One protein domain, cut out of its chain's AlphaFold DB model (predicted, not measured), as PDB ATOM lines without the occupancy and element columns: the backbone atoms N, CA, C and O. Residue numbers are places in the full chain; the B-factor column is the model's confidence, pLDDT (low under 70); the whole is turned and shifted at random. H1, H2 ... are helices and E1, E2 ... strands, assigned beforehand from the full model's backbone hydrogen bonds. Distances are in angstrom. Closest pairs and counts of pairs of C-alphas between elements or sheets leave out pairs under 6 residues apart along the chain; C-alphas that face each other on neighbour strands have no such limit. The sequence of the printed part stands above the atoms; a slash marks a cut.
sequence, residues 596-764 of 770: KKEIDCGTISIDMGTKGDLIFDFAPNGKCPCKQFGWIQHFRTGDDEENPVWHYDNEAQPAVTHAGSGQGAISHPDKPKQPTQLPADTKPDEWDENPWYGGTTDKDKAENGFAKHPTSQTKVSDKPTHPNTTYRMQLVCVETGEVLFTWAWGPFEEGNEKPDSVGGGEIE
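This is residues 596 to 764 of the 770 residues of an uncharacterized protein of Acidobacteria bacterium (UniProt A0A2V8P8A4). Two antiparallel sheets, E5 E4 E7 E8 E9 and E1 E2 E3 E6, stand face to face as a sandwich, with little regular structure otherwise. Named elements, mostly strand, hold 61 of 169 printed residues. The whole is compact, radius of gyration of the C-alphas 15.2 A, spanning 42 by 39 by 39 A.

E1, residues 596 to 599, E2, 602 to 608, and E3, 614 to 620, form a meander, each the antiparallel neighbour of the one before; N 605 and O 617 are 2.8 A apart. The sheets' facing parts are 10.1 A centre to centre. H1, residues 755 to 758, only grazes both sheets.

E1 begins at C-alpha 596 (138.153, -90.604, 194.242). E4, 629 to 637, is 27.1 A long. E5 is 646 to 648, E6 715 to 718, E7 725 to 733, E8 739 to 748. E9, 760 to 763, ends at (143.017, -80.919, 185.290).

The long link E5 to E6 has 66 residues. The printed part has no cut; 44 residues have pLDDT under 70.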
ATOM      1  N   LYS A 596     138.835 -91.396 193.219       89.69
ATOM      2  CA  LYS A 596     138.153 -90.604 194.242       89.69
ATOM      3  C   LYS A 596     138.893 -89.307 194.489       89.69
ATOM      4  O   LYS A 596     140.113 -89.317 194.652       89.69
ATOM      5  N   LYS A 597     138.141 -88.214 194.568       89.69
ATOM      6  CA  LYS A 597     138.664 -86.881 194.850       89.69
ATOM      7  C   LYS A 597     137.812 -86.207 195.915       89.69
ATOM      8  O   LYS A 597     136.602 -86.082 195.765       89.69
ATOM      9  N   GLU A 598     138.465 -85.751 196.976       91.06
ATOM     10  CA  GLU A 598     137.845 -84.867 197.959       91.06
ATOM     11  C   GLU A 598     138.022 -83.416 197.510       91.06
ATOM     12  O   GLU A 598     139.137 -82.992 197.187       91.06
ATOM     13  N   ILE A 599     136.923 -82.668 197.507       88.31
ATOM     14  CA  ILE A 599     136.901 -81.217 197.324       88.31
ATOM     15  C   ILE A 599     136.156 -80.574 198.497       88.31
ATOM     16  O   ILE A 599     135.425 -81.241 199.232       88.31
ATOM     17  N   ASP A 600     136.279 -79.257 198.656       86.69
ATOM     18  CA  ASP A 600     135.638 -78.529 199.762       86.69
ATOM     19  C   ASP A 600     134.122 -78.795 199.850       86.69
ATOM     20  O   ASP A 600     133.559 -78.914 200.943       86.69
ATOM     21  N   CYS A 601     133.463 -78.953 198.698       86.31
ATOM     22  CA  CYS A 601     132.015 -79.133 198.596       86.31
ATOM     23  C   CYS A 601     131.529 -80.587 198.752       86.31
ATOM     24  O   CYS A 601     130.326 -80.795 198.924       86.31
ATOM     25  N   GLY A 602     132.410 -81.591 198.731       92.56
ATOM     26  CA  GLY A 602     132.008 -82.998 198.789       92.56
ATOM     27  C   GLY A 602     133.018 -83.960 198.175       92.56
ATOM     28  O   GLY A 602     134.158 -83.594 197.892       92.56
ATOM     29  N   THR A 603     132.570 -85.189 197.941       94.38
ATOM     30  CA  THR A 603     133.402 -86.264 197.395       94.38
ATOM     31  C   THR A 603     132.967 -86.595 195.973       94.38
ATOM     32  O   THR A 603     131.788 -86.843 195.721       94.38
ATOM     33  N   ILE A 604     133.924 -86.635 195.052       94.69
ATOM     34  CA  ILE A 604     133.742 -87.067 193.664       94.69
ATOM     35  C   ILE A 604     134.237 -88.508 193.538       94.69
ATOM     36  O   ILE A 604     135.342 -88.826 193.990       94.69
ATOM     37  N   SER A 605     133.434 -89.368 192.914       92.31
ATOM     38  CA  SER A 605     133.815 -90.731 192.523       92.31
ATOM     39  C   SER A 605     133.681 -90.887 191.010       92.31
ATOM     40  O   SER A 605     132.683 -90.461 190.431       92.31
ATOM     41  N   ILE A 606     134.700 -91.473 190.381       91.44
ATOM     42  CA  ILE A 606     134.702 -91.818 188.958       91.44
ATOM     43  C   ILE A 606     134.943 -93.320 188.854       91.44
ATOM     44  O   ILE A 606     136.031 -93.805 189.177       91.44
ATOM     45  N   ASP A 607     133.921 -94.054 188.433       88.44
ATOM     46  CA  ASP A 607     133.886 -95.514 188.457       88.44
ATOM     47  C   ASP A 607     133.657 -96.083 187.054       88.44
ATOM     48  O   ASP A 607     132.956 -95.495 186.235       88.44
ATOM     49  N   MET A 608     134.203 -97.271 186.782       84.25
ATOM     50  CA  MET A 608     133.833 -98.030 185.583       84.25
ATOM     51  C   MET A 608     132.509 -98.755 185.827       84.25
ATOM     52  O   MET A 608     132.412 -99.631 186.691       84.25
ATOM     53  N   GLY A 609     131.496 -98.402 185.044       78.12
ATOM     54  CA  GLY A 609     130.205 -99.067 185.017       78.12
ATOM     55  C   GLY A 609     130.283-100.474 184.423       78.12
ATOM     56  O   GLY A 609     131.215-100.857 183.710       78.12
ATOM     57  N   THR A 610     129.264-101.286 184.703       72.88
ATOM     58  CA  THR A 610     129.203-102.692 184.263       72.88
ATOM     59  C   THR A 610     129.073-102.856 182.747       72.88
ATOM     60  O   THR A 610     129.261-103.962 182.238       72.88
ATOM     61  N   LYS A 611     128.781-101.776 182.010       70.56
ATOM     62  CA  LYS A 611     128.659-101.764 180.545       70.56
ATOM     63  C   LYS A 611     129.866-101.130 179.843       70.56
ATOM     64  O   LYS A 611     129.832-100.945 178.619       70.56
ATOM     65  N   GLY A 612     130.929-100.839 180.596       71.75
ATOM     66  CA  GLY A 612     132.134-100.181 180.092       71.75
ATOM     67  C   GLY A 612     131.989 -98.667 179.919       71.75
ATOM     68  O   GLY A 612     132.786 -98.078 179.202       71.75
ATOM     69  N   ASP A 613     130.966 -98.076 180.528       81.31
ATOM     70  CA  ASP A 613     130.738 -96.641 180.693       81.31
ATOM     71  C   ASP A 613     131.540 -96.084 181.880       81.31
ATOM     72  O   ASP A 613     131.870 -96.825 182.810       81.31
ATOM     73  N   LEU A 614     131.849 -94.788 181.866       86.44
ATOM     74  CA  LEU A 614     132.378 -94.084 183.033       86.44
ATOM     75  C   LEU A 614     131.248 -93.395 183.782       86.44
ATOM     76  O   LEU A 614     130.488 -92.621 183.208       86.44
ATOM     77  N   ILE A 615     131.157 -93.680 185.076       88.69
ATOM     78  CA  ILE A 615     130.160 -93.131 185.987       88.69
ATOM     79  C   ILE A 615     130.826 -92.033 186.803       88.69
ATOM     80  O   ILE A 615     131.774 -92.308 187.538       88.69
ATOM     81  N   PHE A 616     130.296 -90.817 186.719       92.75
ATOM     82  CA  PHE A 616     130.653 -89.723 187.615       92.75
ATOM     83  C   PHE A 616     129.579 -89.569 188.679       92.75
ATOM     84  O   PHE A 616     128.397 -89.427 188.361       92.75
ATOM     85  N   ASP A 617     129.989 -89.564 189.941       94.06
ATOM     86  CA  ASP A 617     129.104 -89.386 191.085       94.06
ATOM     87  C   ASP A 617     129.669 -88.316 192.019       94.06
ATOM     88  O   ASP A 617     130.866 -88.305 192.325       94.06
ATOM     89  N   PHE A 618     128.809 -87.411 192.474       95.19
ATOM     90  CA  PHE A 618     129.156 -86.371 193.430       95.19
ATOM     91  C   PHE A 618     128.270 -86.457 194.671       95.19
ATOM     92  O   PHE A 618     127.050 -86.288 194.609       95.19
ATOM     93  N   ALA A 619     128.915 -86.659 195.819       93.75
ATOM     94  CA  ALA A 619     128.286 -86.679 197.130       93.75
ATOM     95  C   ALA A 619     128.579 -85.360 197.874       93.75
ATOM     96  O   ALA A 619     129.671 -85.207 198.434       93.75
ATOM     97  N   PRO A 620     127.639 -84.392 197.904       91.56
ATOM     98  CA  PRO A 620     127.839 -83.131 198.610       91.56
ATOM     99  C   PRO A 620     127.899 -83.342 200.129       91.56
ATOM    100  O   PRO A 620     127.123 -84.105 200.701       91.56
ATOM    101  N   ASN A 621     128.796 -82.619 200.801       89.00
ATOM    102  CA  ASN A 621     129.009 -82.738 202.252       89.00
ATOM    103  C   ASN A 621     128.275 -81.661 203.086       89.00
ATOM    104  O   ASN A 621     128.376 -81.658 204.313       89.00
ATOM    105  N   GLY A 622     127.581 -80.722 202.427       82.25
ATOM    106  CA  GLY A 622     126.834 -79.626 203.059       82.25
ATOM    107  C   GLY A 622     127.676 -78.471 203.622       82.25
ATOM    108  O   GLY A 622     127.116 -77.563 204.231       82.25
ATOM    109  N   LYS A 623     129.004 -78.473 203.438       81.31
ATOM    110  CA  LYS A 623     129.923 -77.439 203.964       81.31
ATOM    111  C   LYS A 623     130.143 -76.259 203.013       81.31
ATOM    112  O   LYS A 623     130.777 -75.277 203.387       81.31
ATOM    113  N   CYS A 624     129.643 -76.362 201.790       81.12
ATOM    114  CA  CYS A 624     129.867 -75.414 200.707       81.12
ATOM    115  C   CYS A 624     128.654 -74.486 200.522       81.12
ATOM    116  O   CYS A 624     127.526 -74.903 200.785       81.12
ATOM    117  N   PRO A 625     128.853 -73.224 200.089       79.06
ATOM    118  CA  PRO A 625     127.766 -72.253 199.915       79.06
ATOM    119  C   PRO A 625     126.787 -72.614 198.787       79.06
ATOM    120  O   PRO A 625     125.693 -72.057 198.721       79.06
ATOM    121  N   CYS A 626     127.178 -73.533 197.908       85.94
ATOM    122  CA  CYS A 626     126.358 -74.044 196.826       85.94
ATOM    123  C   CYS A 626     125.360 -75.100 197.329       85.94
ATOM    124  O   CYS A 626     125.768 -76.012 198.056       85.94
ATOM    125  N   LYS A 627     124.074 -75.006 196.958       87.12
ATOM    126  CA  LYS A 627     123.046 -75.976 197.388       87.12
ATOM    127  C   LYS A 627     122.720 -76.991 196.300       87.12
ATOM    128  O   LYS A 627     122.238 -78.074 196.632       87.12
ATOM    129  N   GLN A 628     122.965 -76.660 195.035       91.31
ATOM    130  CA  GLN A 628     122.693 -77.533 193.898       91.31
ATOM    131  C   GLN A 628     123.929 -77.700 193.016       91.31
ATOM    132  O   GLN A 628     124.678 -76.764 192.761       91.31
ATOM    133  N   PHE A 629     124.130 -78.917 192.520       93.25
ATOM    134  CA  PHE A 629     125.301 -79.283 191.728       93.25
ATOM    135  C   PHE A 629     124.869 -80.045 190.485       93.25
ATOM    136  O   PHE A 629     123.844 -80.733 190.497       93.25
ATOM    137  N   GLY A 630     125.664 -79.948 189.427       92.88
ATOM    138  CA  GLY A 630     125.417 -80.700 188.205       92.88
ATOM    139  C   GLY A 630     126.677 -80.935 187.392       92.88
ATOM    140  O   GLY A 630     127.687 -80.252 187.576       92.88
ATOM    141  N   TRP A 631     126.587 -81.912 186.496       94.25
ATOM    142  CA  TRP A 631     127.637 -82.268 185.552       94.25
ATOM    143  C   TRP A 631     127.376 -81.664 184.167       94.25
ATOM    144  O   TRP A 631     126.250 -81.695 183.662       94.25
ATOM    145  N   ILE A 632     128.436 -81.123 183.569       92.94
ATOM    146  CA  ILE A 632     128.486 -80.574 182.210       92.94
ATOM    147  C   ILE A 632     129.596 -81.311 181.469       92.94
ATOM    148  O   ILE A 632     130.712 -81.396 181.978       92.94
ATOM    149  N   GLN A 633     129.323 -81.799 180.263       90.56
ATOM    150  CA  GLN A 633     130.339 -82.413 179.414       90.56
ATOM    151  C   GLN A 633     130.549 -81.565 178.168       90.56
ATOM    152  O   GLN A 633     129.601 -81.162 177.496       90.56
ATOM    153  N   HIS A 634     131.818 -81.308 177.884       89.12
ATOM    154  CA  HIS A 634     132.292 -80.663 176.677       89.12
ATOM    155  C   HIS A 634     132.944 -81.713 175.791       89.12
ATOM    156  O   HIS A 634     133.711 -82.532 176.303       89.12
ATOM    157  N   PHE A 635     132.734 -81.648 174.483       84.19
ATOM    158  CA  PHE A 635     133.459 -82.481 173.529       84.19
ATOM    159  C   PHE A 635     133.996 -81.664 172.356       84.19
ATOM    160  O   PHE A 635     133.464 -80.601 172.027       84.19
ATOM    161  N   ARG A 636     135.066 -82.165 171.742       81.06
ATOM    162  CA  ARG A 636     135.617 -81.677 170.472       81.06
ATOM    163  C   ARG A 636     136.011 -82.866 169.602       81.06
ATOM    164  O   ARG A 636     136.539 -83.848 170.126       81.06
ATOM    165  N   THR A 637     135.799 -82.759 168.297       71.94
ATOM    166  CA  THR A 637     136.206 -83.758 167.298       71.94
ATOM    167  C   THR A 637     137.401 -83.241 166.498       71.94
ATOM    168  O   THR A 637     137.343 -82.123 165.989       71.94
ATOM    169  N   GLY A 638     138.445 -84.053 166.339       60.50
ATOM    170  CA  GLY A 638     139.643 -83.728 165.557       60.50
ATOM    171  C   GLY A 638     140.850 -83.269 166.383       60.50
ATOM    172  O   GLY A 638     140.753 -83.000 167.582       60.50
ATOM    173  N   ASP A 639     141.995 -83.179 165.702       48.09
ATOM    174  CA  ASP A 639     143.330 -82.967 166.288       48.09
ATOM    175  C   ASP A 639     143.784 -81.498 166.273       48.09
ATOM    176  O   ASP A 639     144.981 -81.211 166.322       48.09
ATOM    177  N   ASP A 640     142.852 -80.546 166.178       46.59
ATOM    178  CA  ASP A 640     143.194 -79.123 166.176       46.59
ATOM    179  C   ASP A 640     143.608 -78.670 167.590       46.59
ATOM    180  O   ASP A 640     142.799 -78.274 168.440       46.59
ATOM    181  N   GLU A 641     144.903 -78.839 167.873       41.50
ATOM    182  CA  GLU A 641     145.550 -78.516 169.147       41.50
ATOM    183  C   GLU A 641     145.622 -76.999 169.397       41.50
ATOM    184  O   GLU A 641     145.727 -76.591 170.556       41.50
ATOM    185  N   GLU A 642     145.544 -76.167 168.349       39.44
ATOM    186  CA  GLU A 642     145.769 -74.718 168.452       39.44
ATOM    187  C   GLU A 642     144.482 -73.909 168.671       39.44
ATOM    188  O   GLU A 642     144.553 -72.850 169.303       39.44
ATOM    189  N   ASN A 643     143.308 -74.387 168.226       46.03
ATOM    190  CA  ASN A 643     142.040 -73.678 168.456       46.03
ATOM    191  C   ASN A 643     140.805 -74.605 168.537       46.03
ATOM    192  O   ASN A 643     139.947 -74.601 167.652       46.03
ATOM    193  N   PRO A 644     140.674 -75.410 169.603       62.34
ATOM    194  CA  PRO A 644     139.603 -76.392 169.678       62.34
ATOM    195  C   PRO A 644     138.223 -75.761 169.875       62.34
ATOM    196  O   PRO A 644     137.955 -75.136 170.903       62.34
ATOM    197  N   VAL A 645     137.315 -75.999 168.925       73.31
ATOM    198  CA  VAL A 645     135.886 -75.711 169.107       73.31
ATOM    199  C   VAL A 645     135.285 -76.799 169.994       73.31
ATOM    200  O   VAL A 645     135.284 -77.978 169.645       73.31
ATOM    201  N   TRP A 646     134.796 -76.397 171.165       82.88
ATOM    202  CA  TRP A 646     134.137 -77.288 172.114       82.88
ATOM    203  C   TRP A 646     132.624 -77.123 172.032       82.88
ATOM    204  O   TRP A 646     132.124 -76.008 171.925       82.88
ATOM    205  N   HIS A 647     131.883 -78.211 172.200       83.56
ATOM    206  CA  HIS A 647     130.420 -78.236 172.233       83.56
ATOM    207  C   HIS A 647     129.922 -78.868 173.530       83.56
ATOM    208  O   HIS A 647     130.603 -79.733 174.081       83.56
ATOM    209  N   TYR A 648     128.754 -78.445 174.017       85.38
ATOM    210  CA  TYR A 648     128.073 -79.178 175.085       85.38
ATOM    211  C   TYR A 648     127.558 -80.516 174.555       85.38
ATOM    212  O   TYR A 648     127.016 -80.596 173.455       85.38
ATOM    213  N   ASP A 649     127.703 -81.560 175.354       81.12
ATOM    214  CA  ASP A 649     127.219 -82.899 175.034       81.12
ATOM    215  C   ASP A 649     125.827 -83.107 175.664       81.12
ATOM    216  O   ASP A 649     125.684 -83.618 176.771       81.12
ATOM    217  N   ASN A 650     124.775 -82.583 175.031       73.88
ATOM    218  CA  ASN A 650     123.449 -82.437 175.661       73.88
ATOM    219  C   ASN A 650     122.255 -82.811 174.753       73.88
ATOM    220  O   ASN A 650     121.112 -82.572 175.141       73.88
ATOM    221  N   GLU A 651     122.506 -83.369 173.559       62.06
ATOM    222  CA  GLU A 651     121.512 -83.720 172.518       62.06
ATOM    223  C   GLU A 651     120.507 -82.599 172.142       62.06
ATOM    224  O   GLU A 651     119.467 -82.878 171.544       62.06
ATOM    225  N   ALA A 652     120.784 -81.323 172.446       52.56
ATOM    226  CA  ALA A 652     119.804 -80.241 172.283       52.56
ATOM    227  C   ALA A 652     119.547 -79.819 170.818       52.56
ATOM    228  O   ALA A 652     118.508 -79.226 170.537       52.56
ATOM    229  N   GLN A 653     120.441 -80.130 169.867       43.34
ATOM    230  CA  GLN A 653     120.230 -79.843 168.438       43.34
ATOM    231  C   GLN A 653     119.741 -81.094 167.678       43.34
ATOM    232  O   GLN A 653     120.334 -82.170 167.814       43.34
ATOM    233  N   PRO A 654     118.711 -80.988 166.815       38.44
ATOM    234  CA  PRO A 654     118.295 -82.091 165.960       38.44
ATOM    235  C   PRO A 654     119.364 -82.411 164.904       38.44
ATOM    236  O   PRO A 654     119.817 -81.550 164.153       38.44
ATOM    237  N   ALA A 655     119.742 -83.689 164.849       33.69
ATOM    238  CA  ALA A 655     120.775 -84.237 163.980       33.69
ATOM    239  C   ALA A 655     120.534 -83.954 162.486       33.69
ATOM    240  O   ALA A 655     119.537 -84.396 161.910       33.69
ATOM    241  N   VAL A 656     121.517 -83.335 161.827       29.20
ATOM    242  CA  VAL A 656     121.642 -83.341 160.365       29.20
ATOM    243  C   VAL A 656     122.694 -84.392 159.987       29.20
ATOM    244  O   VAL A 656     123.876 -84.118 159.853       29.20
ATOM    245  N   THR A 657     122.220 -85.639 159.905       31.88
ATOM    246  CA  THR A 657     122.776 -86.786 159.153       31.88
ATOM    247  C   THR A 657     124.280 -87.104 159.272       31.88
ATOM    248  O   THR A 657     125.052 -86.777 158.380       31.88
ATOM    249  N   HIS A 658     124.670 -87.870 160.298       26.28
ATOM    250  CA  HIS A 658     125.114 -89.279 160.216       26.28
ATOM    251  C   HIS A 658     125.581 -89.761 161.611       26.28
ATOM    252  O   HIS A 658     126.549 -89.256 162.147       26.28
ATOM    253  N   ALA A 659     124.872 -90.752 162.172       29.00
ATOM    254  CA  ALA A 659     125.245 -91.602 163.316       29.00
ATOM    255  C   ALA A 659     125.904 -90.946 164.566       29.00
ATOM    256  O   ALA A 659     127.121 -90.951 164.714       29.00
ATOM    257  N   GLY A 660     125.063 -90.578 165.544       37.75
ATOM    258  CA  GLY A 660     125.425 -90.396 166.963       37.75
ATOM    259  C   GLY A 660     125.608 -88.935 167.400       37.75
ATOM    260  O   GLY A 660     126.226 -88.174 166.679       37.75
ATOM    261  N   SER A 661     125.038 -88.595 168.561       43.44
ATOM    262  CA  SER A 661     124.988 -87.306 169.287       43.44
ATOM    263  C   SER A 661     124.668 -86.023 168.491       43.44
ATOM    264  O   SER A 661     125.395 -85.559 167.616       43.44
ATOM    265  N   GLY A 662     123.533 -85.401 168.826       52.09
ATOM    266  CA  GLY A 662     123.239 -84.029 168.417       52.09
ATOM    267  C   GLY A 662     124.235 -83.081 169.079       52.09
ATOM    268  O   GLY A 662     124.348 -83.075 170.302       52.09
ATOM    269  N   GLN A 663     124.976 -82.307 168.285       57.47
ATOM    270  CA  GLN A 663     125.932 -81.329 168.805       57.47
ATOM    271  C   GLN A 663     125.193 -80.288 169.652       57.47
ATOM    272  O   GLN A 663     124.287 -79.636 169.149       57.47
ATOM    273  N   GLY A 664     125.554 -80.098 170.920       61.94
ATOM    274  CA  GLY A 664     125.040 -78.969 171.696       61.94
ATOM    275  C   GLY A 664     125.653 -77.639 171.257       61.94
ATOM    276  O   GLY A 664     126.543 -77.577 170.399       61.94
ATOM    277  N   ALA A 665     125.191 -76.547 171.868       70.94
ATOM    278  CA  ALA A 665     125.751 -75.220 171.636       70.94
ATOM    279  C   ALA A 665     127.270 -75.180 171.891       70.94
ATOM    280  O   ALA A 665     127.818 -75.982 172.657       70.94
ATOM    281  N   ILE A 666     127.943 -74.211 171.261       79.00
ATOM    282  CA  ILE A 666     129.364 -73.947 171.504       79.00
ATOM    283  C   ILE A 666     129.574 -73.714 173.002       79.00
ATOM    284  O   ILE A 666     128.845 -72.972 173.662       79.00
ATOM    285  N   SER A 667     130.599 -74.356 173.532       82.56
ATOM    286  CA  SER A 667     130.934 -74.367 174.943       82.56
ATOM    287  C   SER A 667     132.383 -73.936 175.150       82.56
ATOM    288  O   SER A 667     133.198 -73.937 174.230       82.56
ATOM    289  N   HIS A 668     132.715 -73.530 176.371       86.56
ATOM    290  CA  HIS A 668     134.059 -73.067 176.699       86.56
ATOM    291  C   HIS A 668     134.511 -73.689 178.023       86.56
ATOM    292  O   HIS A 668     134.281 -73.090 179.081       86.56
ATOM    293  N   PRO A 669     135.153 -74.871 177.998       87.00
ATOM    294  CA  PRO A 669     135.578 -75.554 179.220       87.00
ATOM    295  C   PRO A 669     136.619 -74.755 180.020       87.00
ATOM    296  O   PRO A 669     136.738 -74.933 181.226       87.00
ATOM    297  N   ASP A 670     137.348 -73.831 179.392       85.19
ATOM    298  CA  ASP A 670     138.355 -73.008 180.077       85.19
ATOM    299  C   ASP A 670     137.760 -71.812 180.844       85.19
ATOM    300  O   ASP A 670     138.489 -71.042 181.475       85.19
ATOM    301  N   LYS A 671     136.434 -71.611 180.811       84.31
ATOM    302  CA  LYS A 671     135.790 -70.559 181.607       84.31
ATOM    303  C   LYS A 671     135.632 -71.015 183.066       84.31
ATOM    304  O   LYS A 671     135.154 -72.114 183.313       84.31
ATOM    305  N   PRO A 672     135.925 -70.147 184.055       83.44
ATOM    306  CA  PRO A 672     135.735 -70.473 185.474       83.44
ATOM    307  C   PRO A 672     134.256 -70.551 185.889       83.44
ATOM    308  O   PRO A 672     133.954 -70.952 187.014       83.44
ATOM    309  N   LYS A 673     133.335 -70.122 185.014       90.19
ATOM    310  CA  LYS A 673     131.887 -70.190 185.214       90.19
ATOM    311  C   LYS A 673     131.179 -70.666 183.949       90.19
ATOM    312  O   LYS A 673     131.470 -70.140 182.874       90.19
ATOM    313  N   GLN A 674     130.224 -71.576 184.112       90.44
ATOM    314  CA  GLN A 674     129.353 -72.097 183.060       90.44
ATOM    315  C   GLN A 674     127.916 -71.549 183.189       90.44
ATOM    316  O   GLN A 674     127.497 -71.176 184.289       90.44
ATOM    317  N   PRO A 675     127.150 -71.463 182.086       86.50
ATOM    318  CA  PRO A 675     125.792 -70.914 182.068       86.50
ATOM    319  C   PRO A 675     124.761 -71.915 182.613       86.50
ATOM    320  O   PRO A 675     124.083 -72.597 181.863       86.50
ATOM    321  N   THR A 676     124.622 -72.017 183.931       87.19
ATOM    322  CA  THR A 676     123.833 -73.073 184.598       87.19
ATOM    323  C   THR A 676     122.351 -72.758 184.813       87.19
ATOM    324  O   THR A 676     121.613 -73.607 185.314       87.19
ATOM    325  N   GLN A 677     121.892 -71.555 184.467       83.81
ATOM    326  CA  GLN A 677     120.516 -71.117 184.710       83.81
ATOM    327  C   GLN A 677     119.757 -70.913 183.404       83.81
ATOM    328  O   GLN A 677     120.273 -70.302 182.472       83.81
ATOM    329  N   LEU A 678     118.506 -71.375 183.394       79.12
ATOM    330  CA  LEU A 678     117.566 -71.122 182.311       79.12
ATOM    331  C   LEU A 678     117.358 -69.601 182.164       79.12
ATOM    332  O   LEU A 678     117.026 -68.950 183.163       79.12
ATOM    333  N   PRO A 679     117.549 -69.022 180.966       77.69
ATOM    334  CA  PRO A 679     117.306 -67.604 180.741       77.69
ATOM    335  C   PRO A 679     115.856 -67.214 181.051       77.69
ATOM    336  O   PRO A 679     114.926 -68.011 180.907       77.69
ATOM    337  N   ALA A 680     115.663 -65.968 181.491       69.81
ATOM    338  CA  ALA A 680     114.325 -65.435 181.725       69.81
ATOM    339  C   ALA A 680     113.493 -65.519 180.434       69.81
ATOM    340  O   ALA A 680     114.000 -65.236 179.352       69.81
ATOM    341  N   ASP A 681     112.224 -65.907 180.568       73.88
ATOM    342  CA  ASP A 681     111.259 -66.050 179.469       73.88
ATOM    343  C   ASP A 681     111.546 -67.188 178.460       73.88
ATOM    344  O   ASP A 681     110.861 -67.287 177.443       73.88
ATOM    345  N   THR A 682     112.491 -68.090 178.752       73.75
ATOM    346  CA  THR A 682     112.748 -69.310 177.962       73.75
ATOM    347  C   THR A 682     112.116 -70.530 178.632       73.75
ATOM    348  O   THR A 682     112.241 -70.702 179.847       73.75
ATOM    349  N   LYS A 683     111.434 -71.399 177.872       76.00
ATOM    350  CA  LYS A 683     110.972 -72.688 178.414       76.00
ATOM    351  C   LYS A 683     112.122 -73.710 178.439       76.00
ATOM    352  O   LYS A 683     112.998 -73.638 177.585       76.00
ATOM    353  N   PRO A 684     112.146 -74.678 179.377       67.06
ATOM    354  CA  PRO A 684     113.224 -75.674 179.459       67.06
ATOM    355  C   PRO A 684     113.467 -76.477 178.168       67.06
ATOM    356  O   PRO A 684     114.603 -76.836 177.867       67.06
ATOM    357  N   ASP A 685     112.406 -76.735 177.407       66.44
ATOM    358  CA  ASP A 685     112.409 -77.409 176.104       66.44
ATOM    359  C   ASP A 685     112.883 -76.514 174.942       66.44
ATOM    360  O   ASP A 685     113.173 -77.012 173.860       66.44
ATOM    361  N   GLU A 686     113.019 -75.207 175.172       66.75
ATOM    362  CA  GLU A 686     113.461 -74.191 174.203       66.75
ATOM    363  C   GLU A 686     114.860 -73.630 174.556       66.75
ATOM    364  O   GLU A 686     115.300 -72.624 173.997       66.75
ATOM    365  N   TRP A 687     115.568 -74.241 175.517       73.50
ATOM    366  CA  TRP A 687     116.892 -73.790 175.958       73.50
ATOM    367  C   TRP A 687     118.018 -74.382 175.100       73.50
ATOM    368  O   TRP A 687     118.671 -75.352 175.487       73.50
ATOM    369  N   ASP A 688     118.278 -73.748 173.956       67.75
ATOM    370  CA  ASP A 688     119.305 -74.177 172.987       67.75
ATOM    371  C   ASP A 688     120.736 -74.211 173.574       67.75
ATOM    372  O   ASP A 688     121.578 -74.994 173.136       67.75
ATOM    373  N   GLU A 689     121.013 -73.386 174.591       72.62
ATOM    374  CA  GLU A 689     122.311 -73.293 175.284       72.62
ATOM    375  C   GLU A 689     122.393 -74.117 176.586       72.62
ATOM    376  O   GLU A 689     123.288 -73.890 177.401       72.62
ATOM    377  N   ASN A 690     121.458 -75.042 176.829       82.69
ATOM    378  CA  ASN A 690     121.413 -75.830 178.063       82.69
ATOM    379  C   ASN A 690     122.733 -76.592 178.300       82.69
ATOM    380  O   ASN A 690     122.993 -77.545 177.588       82.69
ATOM    381  N   PRO A 691     123.571 -76.296 179.302       87.25
ATOM    382  CA  PRO A 691     124.872 -76.955 179.395       87.25
ATOM    383  C   PRO A 691     124.801 -78.363 180.007       87.25
ATOM    384  O   PRO A 691     125.821 -79.048 180.079       87.25
ATOM    385  N   TRP A 692     123.648 -78.775 180.542       89.75
ATOM    386  CA  TRP A 692     123.556 -79.988 181.345       89.75
ATOM    387  C   TRP A 692     123.843 -81.225 180.500       89.75
ATOM    388  O   TRP A 692     123.328 -81.371 179.395       89.75
ATOM    389  N   TYR A 693     124.666 -82.129 181.027       87.94
ATOM    390  CA  TYR A 693     124.969 -83.379 180.342       87.94
ATOM    391  C   TYR A 693     123.770 -84.337 180.387       87.94
ATOM    392  O   TYR A 693     123.115 -84.480 181.428       87.94
ATOM    393  N   GLY A 694     123.478 -84.993 179.262       77.44
ATOM    394  CA  GLY A 694     122.287 -85.835 179.122       77.44
ATOM    395  C   GLY A 694     122.461 -87.315 179.448       77.44
ATOM    396  O   GLY A 694     121.458 -87.984 179.711       77.44
ATOM    397  N   GLY A 695     123.689 -87.832 179.515       81.88
ATOM    398  CA  GLY A 695     123.936 -89.221 179.899       81.88
ATOM    399  C   GLY A 695     123.594 -89.470 181.370       81.88
ATOM    400  O   GLY A 695     124.146 -88.845 182.277       81.88
ATOM    401  N   THR A 696     122.667 -90.390 181.635       76.19
ATOM    402  CA  THR A 696     122.173 -90.670 182.991       76.19
ATOM    403  C   THR A 696     122.285 -92.148 183.351       76.19
ATOM    404  O   THR A 696     122.145 -93.035 182.510       76.19
ATOM    405  N   THR A 697     122.503 -92.419 184.639       75.81
ATOM    406  CA  THR A 697     122.502 -93.792 185.176       75.81
ATOM    407  C   THR A 697     121.087 -94.334 185.417       75.81
ATOM    408  O   THR A 697     120.913 -95.536 185.636       75.81
ATOM    409  N   ASP A 698     120.073 -93.464 185.362       72.81
ATOM    410  CA  ASP A 698     118.669 -93.780 185.615       72.81
ATOM    411  C   ASP A 698     117.933 -94.086 184.300       72.81
ATOM    412  O   ASP A 698     117.600 -93.193 183.520       72.81
ATOM    413  N   LYS A 699     117.676 -95.373 184.045       66.50
ATOM    414  CA  LYS A 699     117.024 -95.833 182.808       66.50
ATOM    415  C   LYS A 699     115.584 -95.346 182.663       66.50
ATOM    416  O   LYS A 699     115.099 -95.282 181.541       66.50
ATOM    417  N   ASP A 700     114.916 -95.002 183.761       68.25
ATOM    418  CA  ASP A 700     113.524 -94.556 183.717       68.25
ATOM    419  C   ASP A 700     113.419 -93.079 183.292       68.25
ATOM    420  O   ASP A 700     112.343 -92.610 182.919       68.25
ATOM    421  N   LYS A 701     114.543 -92.347 183.298       62.53
ATOM    422  CA  LYS A 701     114.637 -90.941 182.870       62.53
ATOM    423  C   LYS A 701     115.078 -90.754 181.416       62.53
ATOM    424  O   LYS A 701     115.052 -89.625 180.932       62.53
ATOM    425  N   ALA A 702     115.474 -91.818 180.717       64.25
ATOM    426  CA  ALA A 702     115.991 -91.731 179.354       64.25
ATOM    427  C   ALA A 702     115.559 -92.926 178.493       64.25
ATOM    428  O   ALA A 702     115.927 -94.061 178.784       64.25
ATOM    429  N   GLU A 703     114.861 -92.671 177.376       56.25
ATOM    430  CA  GLU A 703     114.392 -93.723 176.450       56.25
ATOM    431  C   GLU A 703     115.544 -94.587 175.897       56.25
ATOM    432  O   GLU A 703     115.364 -95.785 175.699       56.25
ATOM    433  N   ASN A 704     116.739 -94.005 175.709       59.16
ATOM    434  CA  ASN A 704     117.927 -94.678 175.161       59.16
ATOM    435  C   ASN A 704     119.199 -94.507 176.023       59.16
ATOM    436  O   ASN A 704     120.302 -94.767 175.549       59.16
ATOM    437  N   GLY A 705     119.072 -94.078 177.284       62.53
ATOM    438  CA  GLY A 705     120.219 -93.777 178.161       62.53
ATOM    439  C   GLY A 705     120.772 -92.348 178.056       62.53
ATOM    440  O   GLY A 705     121.648 -91.988 178.839       62.53
ATOM    441  N   PHE A 706     120.216 -91.527 177.161       72.94
ATOM    442  CA  PHE A 706     120.451 -90.087 177.086       72.94
ATOM    443  C   PHE A 706     119.128 -89.319 177.257       72.94
ATOM    444  O   PHE A 706     118.108 -89.674 176.654       72.94
ATOM    445  N   ALA A 707     119.106 -88.333 178.154       67.75
ATOM    446  CA  ALA A 707     117.914 -87.566 178.501       67.75
ATOM    447  C   ALA A 707     117.687 -86.403 177.521       67.75
ATOM    448  O   ALA A 707     118.587 -85.601 177.289       67.75
ATOM    449  N   LYS A 708     116.457 -86.263 177.011       65.06
ATOM    450  CA  LYS A 708     116.025 -85.108 176.204       65.06
ATOM    451  C   LYS A 708     115.792 -83.912 177.139       65.06
ATOM    452  O   LYS A 708     114.928 -84.000 178.009       65.06
ATOM    453  N   HIS A 709     116.542 -82.821 176.967       70.25
ATOM    454  CA  HIS A 709     116.555 -81.630 177.844       70.25
ATOM    455  C   HIS A 709     116.989 -81.925 179.290       70.25
ATOM    456  O   HIS A 709     116.198 -81.821 180.234       70.25
ATOM    457  N   PRO A 710     118.259 -82.305 179.486       76.31
ATOM    458  CA  PRO A 710     118.769 -82.644 180.803       76.31
ATOM    459  C   PRO A 710     118.711 -81.475 181.787       76.31
ATOM    460  O   PRO A 710     118.755 -80.299 181.428       76.31
ATOM    461  N   THR A 711     118.632 -81.834 183.064       83.31
ATOM    462  CA  THR A 711     118.729 -80.911 184.199       83.31
ATOM    463  C   THR A 711     119.945 -81.273 185.044       83.31
ATOM    464  O   THR A 711     120.568 -82.318 184.837       83.31
ATOM    465  N   SER A 712     120.295 -80.421 186.007       86.75
ATOM    466  CA  SER A 712     121.413 -80.672 186.915       86.75
ATOM    467  C   SER A 712     121.253 -82.015 187.641       86.75
ATOM    468  O   SER A 712     120.298 -82.215 188.395       86.75
ATOM    469  N   GLN A 713     122.209 -82.918 187.434       88.75
ATOM    470  CA  GLN A 713     122.279 -84.234 188.068       88.75
ATOM    471  C   GLN A 713     123.633 -84.383 188.755       88.75
ATOM    472  O   GLN A 713     124.659 -84.032 188.179       88.75
ATOM    473  N   THR A 714     123.655 -84.946 189.963       90.44
ATOM    474  CA  THR A 714     124.907 -85.230 190.685       90.44
ATOM    475  C   THR A 714     125.537 -86.561 190.284       90.44
ATOM    476  O   THR A 714     126.674 -86.828 190.660       90.44
ATOM    477  N   LYS A 715     124.818 -87.379 189.506       90.69
ATOM    478  CA  LYS A 715     125.274 -88.678 189.026       90.69
ATOM    479  C   LYS A 715     124.951 -88.856 187.549       90.69
ATOM    480  O   LYS A 715     123.778 -88.853 187.178       90.69
ATOM    481  N   VAL A 716     125.981 -89.039 186.736       90.31
ATOM    482  CA  VAL A 716     125.887 -89.200 185.278       90.31
ATOM    483  C   VAL A 716     126.772 -90.349 184.813       90.31
ATOM    484  O   VAL A 716     127.671 -90.782 185.536       90.31
ATOM    485  N   SER A 717     126.510 -90.862 183.616       86.75
ATOM    486  CA  SER A 717     127.359 -91.871 182.983       86.75
ATOM    487  C   SER A 717     127.564 -91.539 181.522       86.75
ATOM    488  O   SER A 717     126.583 -91.233 180.847       86.75
ATOM    489  N   ASP A 718     128.799 -91.671 181.047       84.06
ATOM    490  CA  ASP A 718     129.131 -91.502 179.638       84.06
ATOM    491  C   ASP A 718     129.785 -92.757 179.062       84.06
ATOM    492  O   ASP A 718     130.589 -93.445 179.706       84.06
ATOM    493  N   LYS A 719     129.442 -93.032 177.810       77.94
ATOM    494  CA  LYS A 719     130.131 -93.994 176.971       77.94
ATOM    495  C   LYS A 719     130.411 -93.305 175.641       77.94
ATOM    496  O   LYS A 719     129.504 -93.253 174.811       77.94
ATOM    497  N   PRO A 720     131.654 -92.851 175.419       70.25
ATOM    498  CA  PRO A 720     132.056 -92.279 174.149       70.25
ATOM    499  C   PRO A 720     131.679 -93.213 173.001       70.25
ATOM    500  O   PRO A 720     131.847 -94.432 173.104       70.25
ATOM    501  N   THR A 721     131.120 -92.628 171.943       67.31
ATOM    502  CA  THR A 721     130.778 -93.318 170.688       67.31
ATOM    503  C   THR A 721     131.435 -92.679 169.468       67.31
ATOM    504  O   THR A 721     131.325 -93.215 168.366       67.31
ATOM    505  N   HIS A 722     132.099 -91.532 169.648       68.75
ATOM    506  CA  HIS A 722     132.614 -90.705 168.559       68.75
ATOM    507  C   HIS A 722     134.123 -90.869 168.353       68.75
ATOM    508  O   HIS A 722     134.875 -90.727 169.324       68.75
ATOM    509  N   PRO A 723     134.571 -91.151 167.113       69.88
ATOM    510  CA  PRO A 723     135.987 -91.223 166.779       69.88
ATOM    511  C   PRO A 723     136.636 -89.835 166.835       69.88
ATOM    512  O   PRO A 723     135.962 -88.806 166.769       69.88
ATOM    513  N   ASN A 724     137.956 -89.816 166.977       74.56
ATOM    514  CA  ASN A 724     138.818 -88.653 167.182       74.56
ATOM    515  C   ASN A 724     138.257 -87.605 168.160       74.56
ATOM    516  O   ASN A 724     138.359 -86.404 167.913       74.56
ATOM    517  N   THR A 725     137.620 -88.036 169.254       76.00
ATOM    518  CA  THR A 725     136.913 -87.116 170.163       76.00
ATOM    519  C   THR A 725     137.608 -86.991 171.511       76.00
ATOM    520  O   THR A 725     137.893 -87.991 172.173       76.00
ATOM    521  N   THR A 726     137.864 -85.754 171.939       84.56
ATOM    522  CA  THR A 726     138.328 -85.428 173.298       84.56
ATOM    523  C   THR A 726     137.162 -84.869 174.099       84.56
ATOM    524  O   THR A 726     136.400 -84.062 173.569       84.56
ATOM    525  N   TYR A 727     137.065 -85.218 175.382       86.44
ATOM    526  CA  TYR A 727     136.022 -84.693 176.256       86.44
ATOM    527  C   TYR A 727     136.589 -84.060 177.527       86.44
ATOM    528  O   TYR A 727     137.666 -84.428 178.012       86.44
ATOM    529  N   ARG A 728     135.823 -83.122 178.091       90.31
ATOM    530  CA  ARG A 728     136.041 -82.537 179.416       90.31
ATOM    531  C   ARG A 728     134.737 -82.560 180.207       90.31
ATOM    532  O   ARG A 728     133.776 -81.908 179.816       90.31
ATOM    533  N   MET A 729     134.724 -83.273 181.325       92.25
ATOM    534  CA  MET A 729     133.609 -83.312 182.270       92.25
ATOM    535  C   MET A 729     133.857 -82.320 183.409       92.25
ATOM    536  O   MET A 729     134.913 -82.359 184.041       92.25
ATOM    537  N   GLN A 730     132.890 -81.451 183.691       95.19
ATOM    538  CA  GLN A 730     132.961 -80.428 184.734       95.19
ATOM    539  C   GLN A 730     131.860 -80.606 185.776       95.19
ATOM    540  O   GLN A 730     130.680 -80.698 185.434       95.19
ATOM    541  N   LEU A 731     132.245 -80.590 187.055       94.69
ATOM    542  CA  LEU A 731     131.306 -80.404 188.160       94.69
ATOM    543  C   LEU A 731     131.126 -78.908 188.384       94.69
ATOM    544  O   LEU A 731     132.107 -78.199 188.631       94.69
ATOM    545  N   VAL A 732     129.882 -78.443 188.371       94.31
ATOM    546  CA  VAL A 732     129.568 -77.028 188.574       94.31
ATOM    547  C   VAL A 732     128.595 -76.802 189.721       94.31
ATOM    548  O   VAL A 732     127.714 -77.620 190.003       94.31
ATOM    549  N   CYS A 733     128.739 -75.647 190.364       92.44
ATOM    550  CA  CYS A 733     127.725 -75.101 191.250       92.44
ATOM    551  C   CYS A 733     126.585 -74.484 190.428       92.44
ATOM    552  O   CYS A 733     126.814 -73.526 189.689       92.44
ATOM    553  N   VAL A 734     125.353 -74.975 190.578       91.69
ATOM    554  CA  VAL A 734     124.207 -74.550 189.751       91.69
ATOM    555  C   VAL A 734     123.877 -73.073 189.962       91.69
ATOM    556  O   VAL A 734     123.609 -72.350 189.004       91.69
ATOM    557  N   GLU A 735     123.922 -72.586 191.199       89.69
ATOM    558  CA  GLU A 735     123.518 -71.212 191.502       89.69
ATOM    559  C   GLU A 735     124.516 -70.167 190.998       89.69
ATOM    560  O   GLU A 735     124.126 -69.038 190.708       89.69
ATOM    561  N   THR A 736     125.801 -70.517 190.914       88.50
ATOM    562  CA  THR A 736     126.873 -69.553 190.607       88.50
ATOM    563  C   THR A 736     127.554 -69.794 189.263       88.50
ATOM    564  O   THR A 736     128.310 -68.929 188.809       88.50
ATOM    565  N   GLY A 737     127.327 -70.962 188.662       89.31
ATOM    566  CA  GLY A 737     128.029 -71.458 187.485       89.31
ATOM    567  C   GLY A 737     129.469 -71.889 187.758       89.31
ATOM    568  O   GLY A 737     130.143 -72.325 186.835       89.31
ATOM    569  N   GLU A 738     129.976 -71.738 188.985       91.75
ATOM    570  CA  GLU A 738     131.387 -71.953 189.307       91.75
ATOM    571  C   GLU A 738     131.820 -73.402 189.049       91.75
ATOM    572  O   GLU A 738     131.186 -74.335 189.544       91.75
ATOM    573  N   VAL A 739     132.920 -73.571 188.306       92.62
ATOM    574  CA  VAL A 739     133.542 -74.876 188.054       92.62
ATOM    575  C   VAL A 739     134.339 -75.310 189.283       92.62
ATOM    576  O   VAL A 739     135.288 -74.640 189.690       92.62
ATOM    577  N   LEU A 740     133.948 -76.441 189.867       90.88
ATOM    578  CA  LEU A 740     134.534 -76.993 191.093       90.88
ATOM    579  C   LEU A 740     135.551 -78.104 190.812       90.88
ATOM    580  O   LEU A 740     136.433 -78.354 191.630       90.88
ATOM    581  N   PHE A 741     135.413 -78.784 189.675       92.88
ATOM    582  CA  PHE A 741     136.270 -79.894 189.271       92.88
ATOM    583  C   PHE A 741     136.192 -80.098 187.759       92.88
ATOM    584  O   PHE A 741     135.111 -79.948 187.189       92.88
ATOM    585  N   THR A 742     137.310 -80.487 187.140       93.31
ATOM    586  CA  THR A 742     137.376 -80.835 185.716       93.31
ATOM    587  C   THR A 742     138.139 -82.143 185.510       93.31
ATOM    588  O   THR A 742     139.249 -82.316 186.014       93.31
ATOM    589  N   TRP A 743     137.562 -83.038 184.714       90.31
ATOM    590  CA  TRP A 743     138.177 -84.282 184.262       90.31
ATOM    591  C   TRP A 743     138.300 -84.284 182.740       90.31
ATOM    592  O   TRP A 743     137.313 -84.040 182.051       90.31
ATOM    593  N   ALA A 744     139.486 -84.570 182.210       88.81
ATOM    594  CA  ALA A 744     139.733 -84.684 180.776       88.81
ATOM    595  C   ALA A 744     140.007 -86.142 180.382       88.81
ATOM    596  O   ALA A 744     140.724 -86.854 181.091       88.81
ATOM    597  N   TRP A 745     139.465 -86.582 179.247       83.44
ATOM    598  CA  TRP A 745     139.737 -87.906 178.673       83.44
ATOM    599  C   TRP A 745     139.681 -87.886 177.135       83.44
ATOM    600  O   TRP A 745     139.155 -86.944 176.537       83.44
ATOM    601  N   GLY A 746     140.198 -88.931 176.485       77.38
ATOM    602  CA  GLY A 746     140.378 -88.967 175.024       77.38
ATOM    603  C   GLY A 746     141.787 -88.532 174.577       77.38
ATOM    604  O   GLY A 746     142.639 -88.288 175.428       77.38
ATOM    605  N   PRO A 747     142.067 -88.420 173.269       76.38
ATOM    606  CA  PRO A 747     141.150 -88.668 172.162       76.38
ATOM    607  C   PRO A 747     140.788 -90.153 172.032       76.38
ATOM    608  O   PRO A 747     141.648 -91.020 172.179       76.38
ATOM    609  N   PHE A 748     139.509 -90.433 171.785       71.50
ATOM    610  CA  PHE A 748     139.024 -91.760 171.393       71.50
ATOM    611  C   PHE A 748     139.156 -91.870 169.880       71.50
ATOM    612  O   PHE A 748     138.368 -91.250 169.180       71.50
ATOM    613  N   GLU A 749     140.144 -92.603 169.384       73.31
ATOM    614  CA  GLU A 749     140.457 -92.738 167.956       73.31
ATOM    615  C   GLU A 749     139.318 -93.439 167.199       73.31
ATOM    616  O   GLU A 749     138.835 -92.951 166.181       73.31
ATOM    617  N   GLU A 750     138.827 -94.566 167.726       69.12
ATOM    618  CA  GLU A 750     137.778 -95.376 167.081       69.12
ATOM    619  C   GLU A 750     136.378 -95.070 167.632       69.12
ATOM    620  O   GLU A 750     135.369 -95.521 167.087       69.12
ATOM    621  N   GLY A 751     136.302 -94.320 168.733       62.66
ATOM    622  CA  GLY A 751     135.050 -93.930 169.377       62.66
ATOM    623  C   GLY A 751     134.347 -95.048 170.143       62.66
ATOM    624  O   GLY A 751     133.449 -94.752 170.907       62.66
ATOM    625  N   ASN A 752     134.735 -96.316 169.997       68.81
ATOM    626  CA  ASN A 752     134.156 -97.465 170.714       68.81
ATOM    627  C   ASN A 752     135.118 -98.085 171.749       68.81
ATOM    628  O   ASN A 752     134.821 -99.133 172.336       68.81
ATOM    629  N   GLU A 753     136.277 -97.458 171.947       74.81
ATOM    630  CA  GLU A 753     137.307 -97.903 172.875       74.81
ATOM    631  C   GLU A 753     136.796 -97.849 174.316       74.81
ATOM    632  O   GLU A 753     135.975 -97.009 174.692       74.81
ATOM    633  N   LYS A 754     137.304 -98.742 175.171       73.88
ATOM    634  CA  LYS A 754     136.961 -98.666 176.591       73.88
ATOM    635  C   LYS A 754     137.630 -97.432 177.203       73.88
ATOM    636  O   LYS A 754     138.831 -97.245 176.980       73.88
ATOM    637  N   PRO A 755     136.934 -96.634 178.027       72.69
ATOM    638  CA  PRO A 755     137.519 -95.424 178.604       72.69
ATOM    639  C   PRO A 755     138.803 -95.651 179.426       72.69
ATOM    640  O   PRO A 755     139.686 -94.796 179.465       72.69
ATOM    641  N   ASP A 756     138.963 -96.827 180.036       72.88
ATOM    642  CA  ASP A 756     140.182 -97.221 180.756       72.88
ATOM    643  C   ASP A 756     141.386 -97.521 179.840       72.88
ATOM    644  O   ASP A 756     142.533 -97.488 180.294       72.88
ATOM    645  N   SER A 757     141.159 -97.775 178.545       69.94
ATOM    646  CA  SER A 757     142.227 -97.992 177.559       69.94
ATOM    647  C   SER A 757     142.816 -96.703 176.978       69.94
ATOM    648  O   SER A 757     144.000 -96.707 176.621       69.94
ATOM    649  N   VAL A 758     142.032 -95.621 176.946       68.44
ATOM    650  CA  VAL A 758     142.396 -94.323 176.343       68.44
ATOM    651  C   VAL A 758     143.075 -93.389 177.354       68.44
ATOM    652  O   VAL A 758     143.954 -92.610 176.989       68.44
ATOM    653  N   GLY A 759     142.757 -93.551 178.642       66.12
ATOM    654  CA  GLY A 759     143.303 -92.741 179.732       66.12
ATOM    655  C   GLY A 759     142.437 -91.521 180.057       66.12
ATOM    656  O   GLY A 759     141.546 -91.141 179.301       66.12
ATOM    657  N   GLY A 760     142.690 -90.910 181.212       76.56
ATOM    658  CA  GLY A 760     141.984 -89.710 181.667       76.56
ATOM    659  C   GLY A 760     142.663 -89.097 182.886       76.56
ATOM    660  O   GLY A 760     143.521 -89.734 183.492       76.56
ATOM    661  N   GLY A 761     142.328 -87.864 183.245       82.62
ATOM    662  CA  GLY A 761     142.953 -87.210 184.390       82.62
ATOM    663  C   GLY A 761     142.238 -85.953 184.852       82.62
ATOM    664  O   GLY A 761     141.546 -85.284 184.085       82.62
ATOM    665  N   GLU A 762     142.437 -85.627 186.127       84.31
ATOM    666  CA  GLU A 762     142.047 -84.335 186.680       84.31
ATOM    667  C   GLU A 762     142.940 -83.250 186.075       84.31
ATOM    668  O   GLU A 762     144.164 -83.400 186.024       84.31
ATOM    669  N   ILE A 763     142.320 -82.152 185.655       83.94
ATOM    670  CA  ILE A 763     143.017 -80.919 185.290       83.94
ATOM    671  C   ILE A 763     142.581 -79.806 186.238       83.94
ATOM    672  O   ILE A 763     141.442 -79.802 186.716       83.94
ATOM    673  N   GLU A 764     143.491 -78.877 186.540       74.94
ATOM    674  CA  GLU A 764     143.173 -77.767 187.438       74.94
ATOM    675  C   GLU A 764     141.972 -76.974 186.890       74.94
ATOM    676  O   GLU A 764     141.957 -76.619 185.706       74.94
TER     677      GLU A 764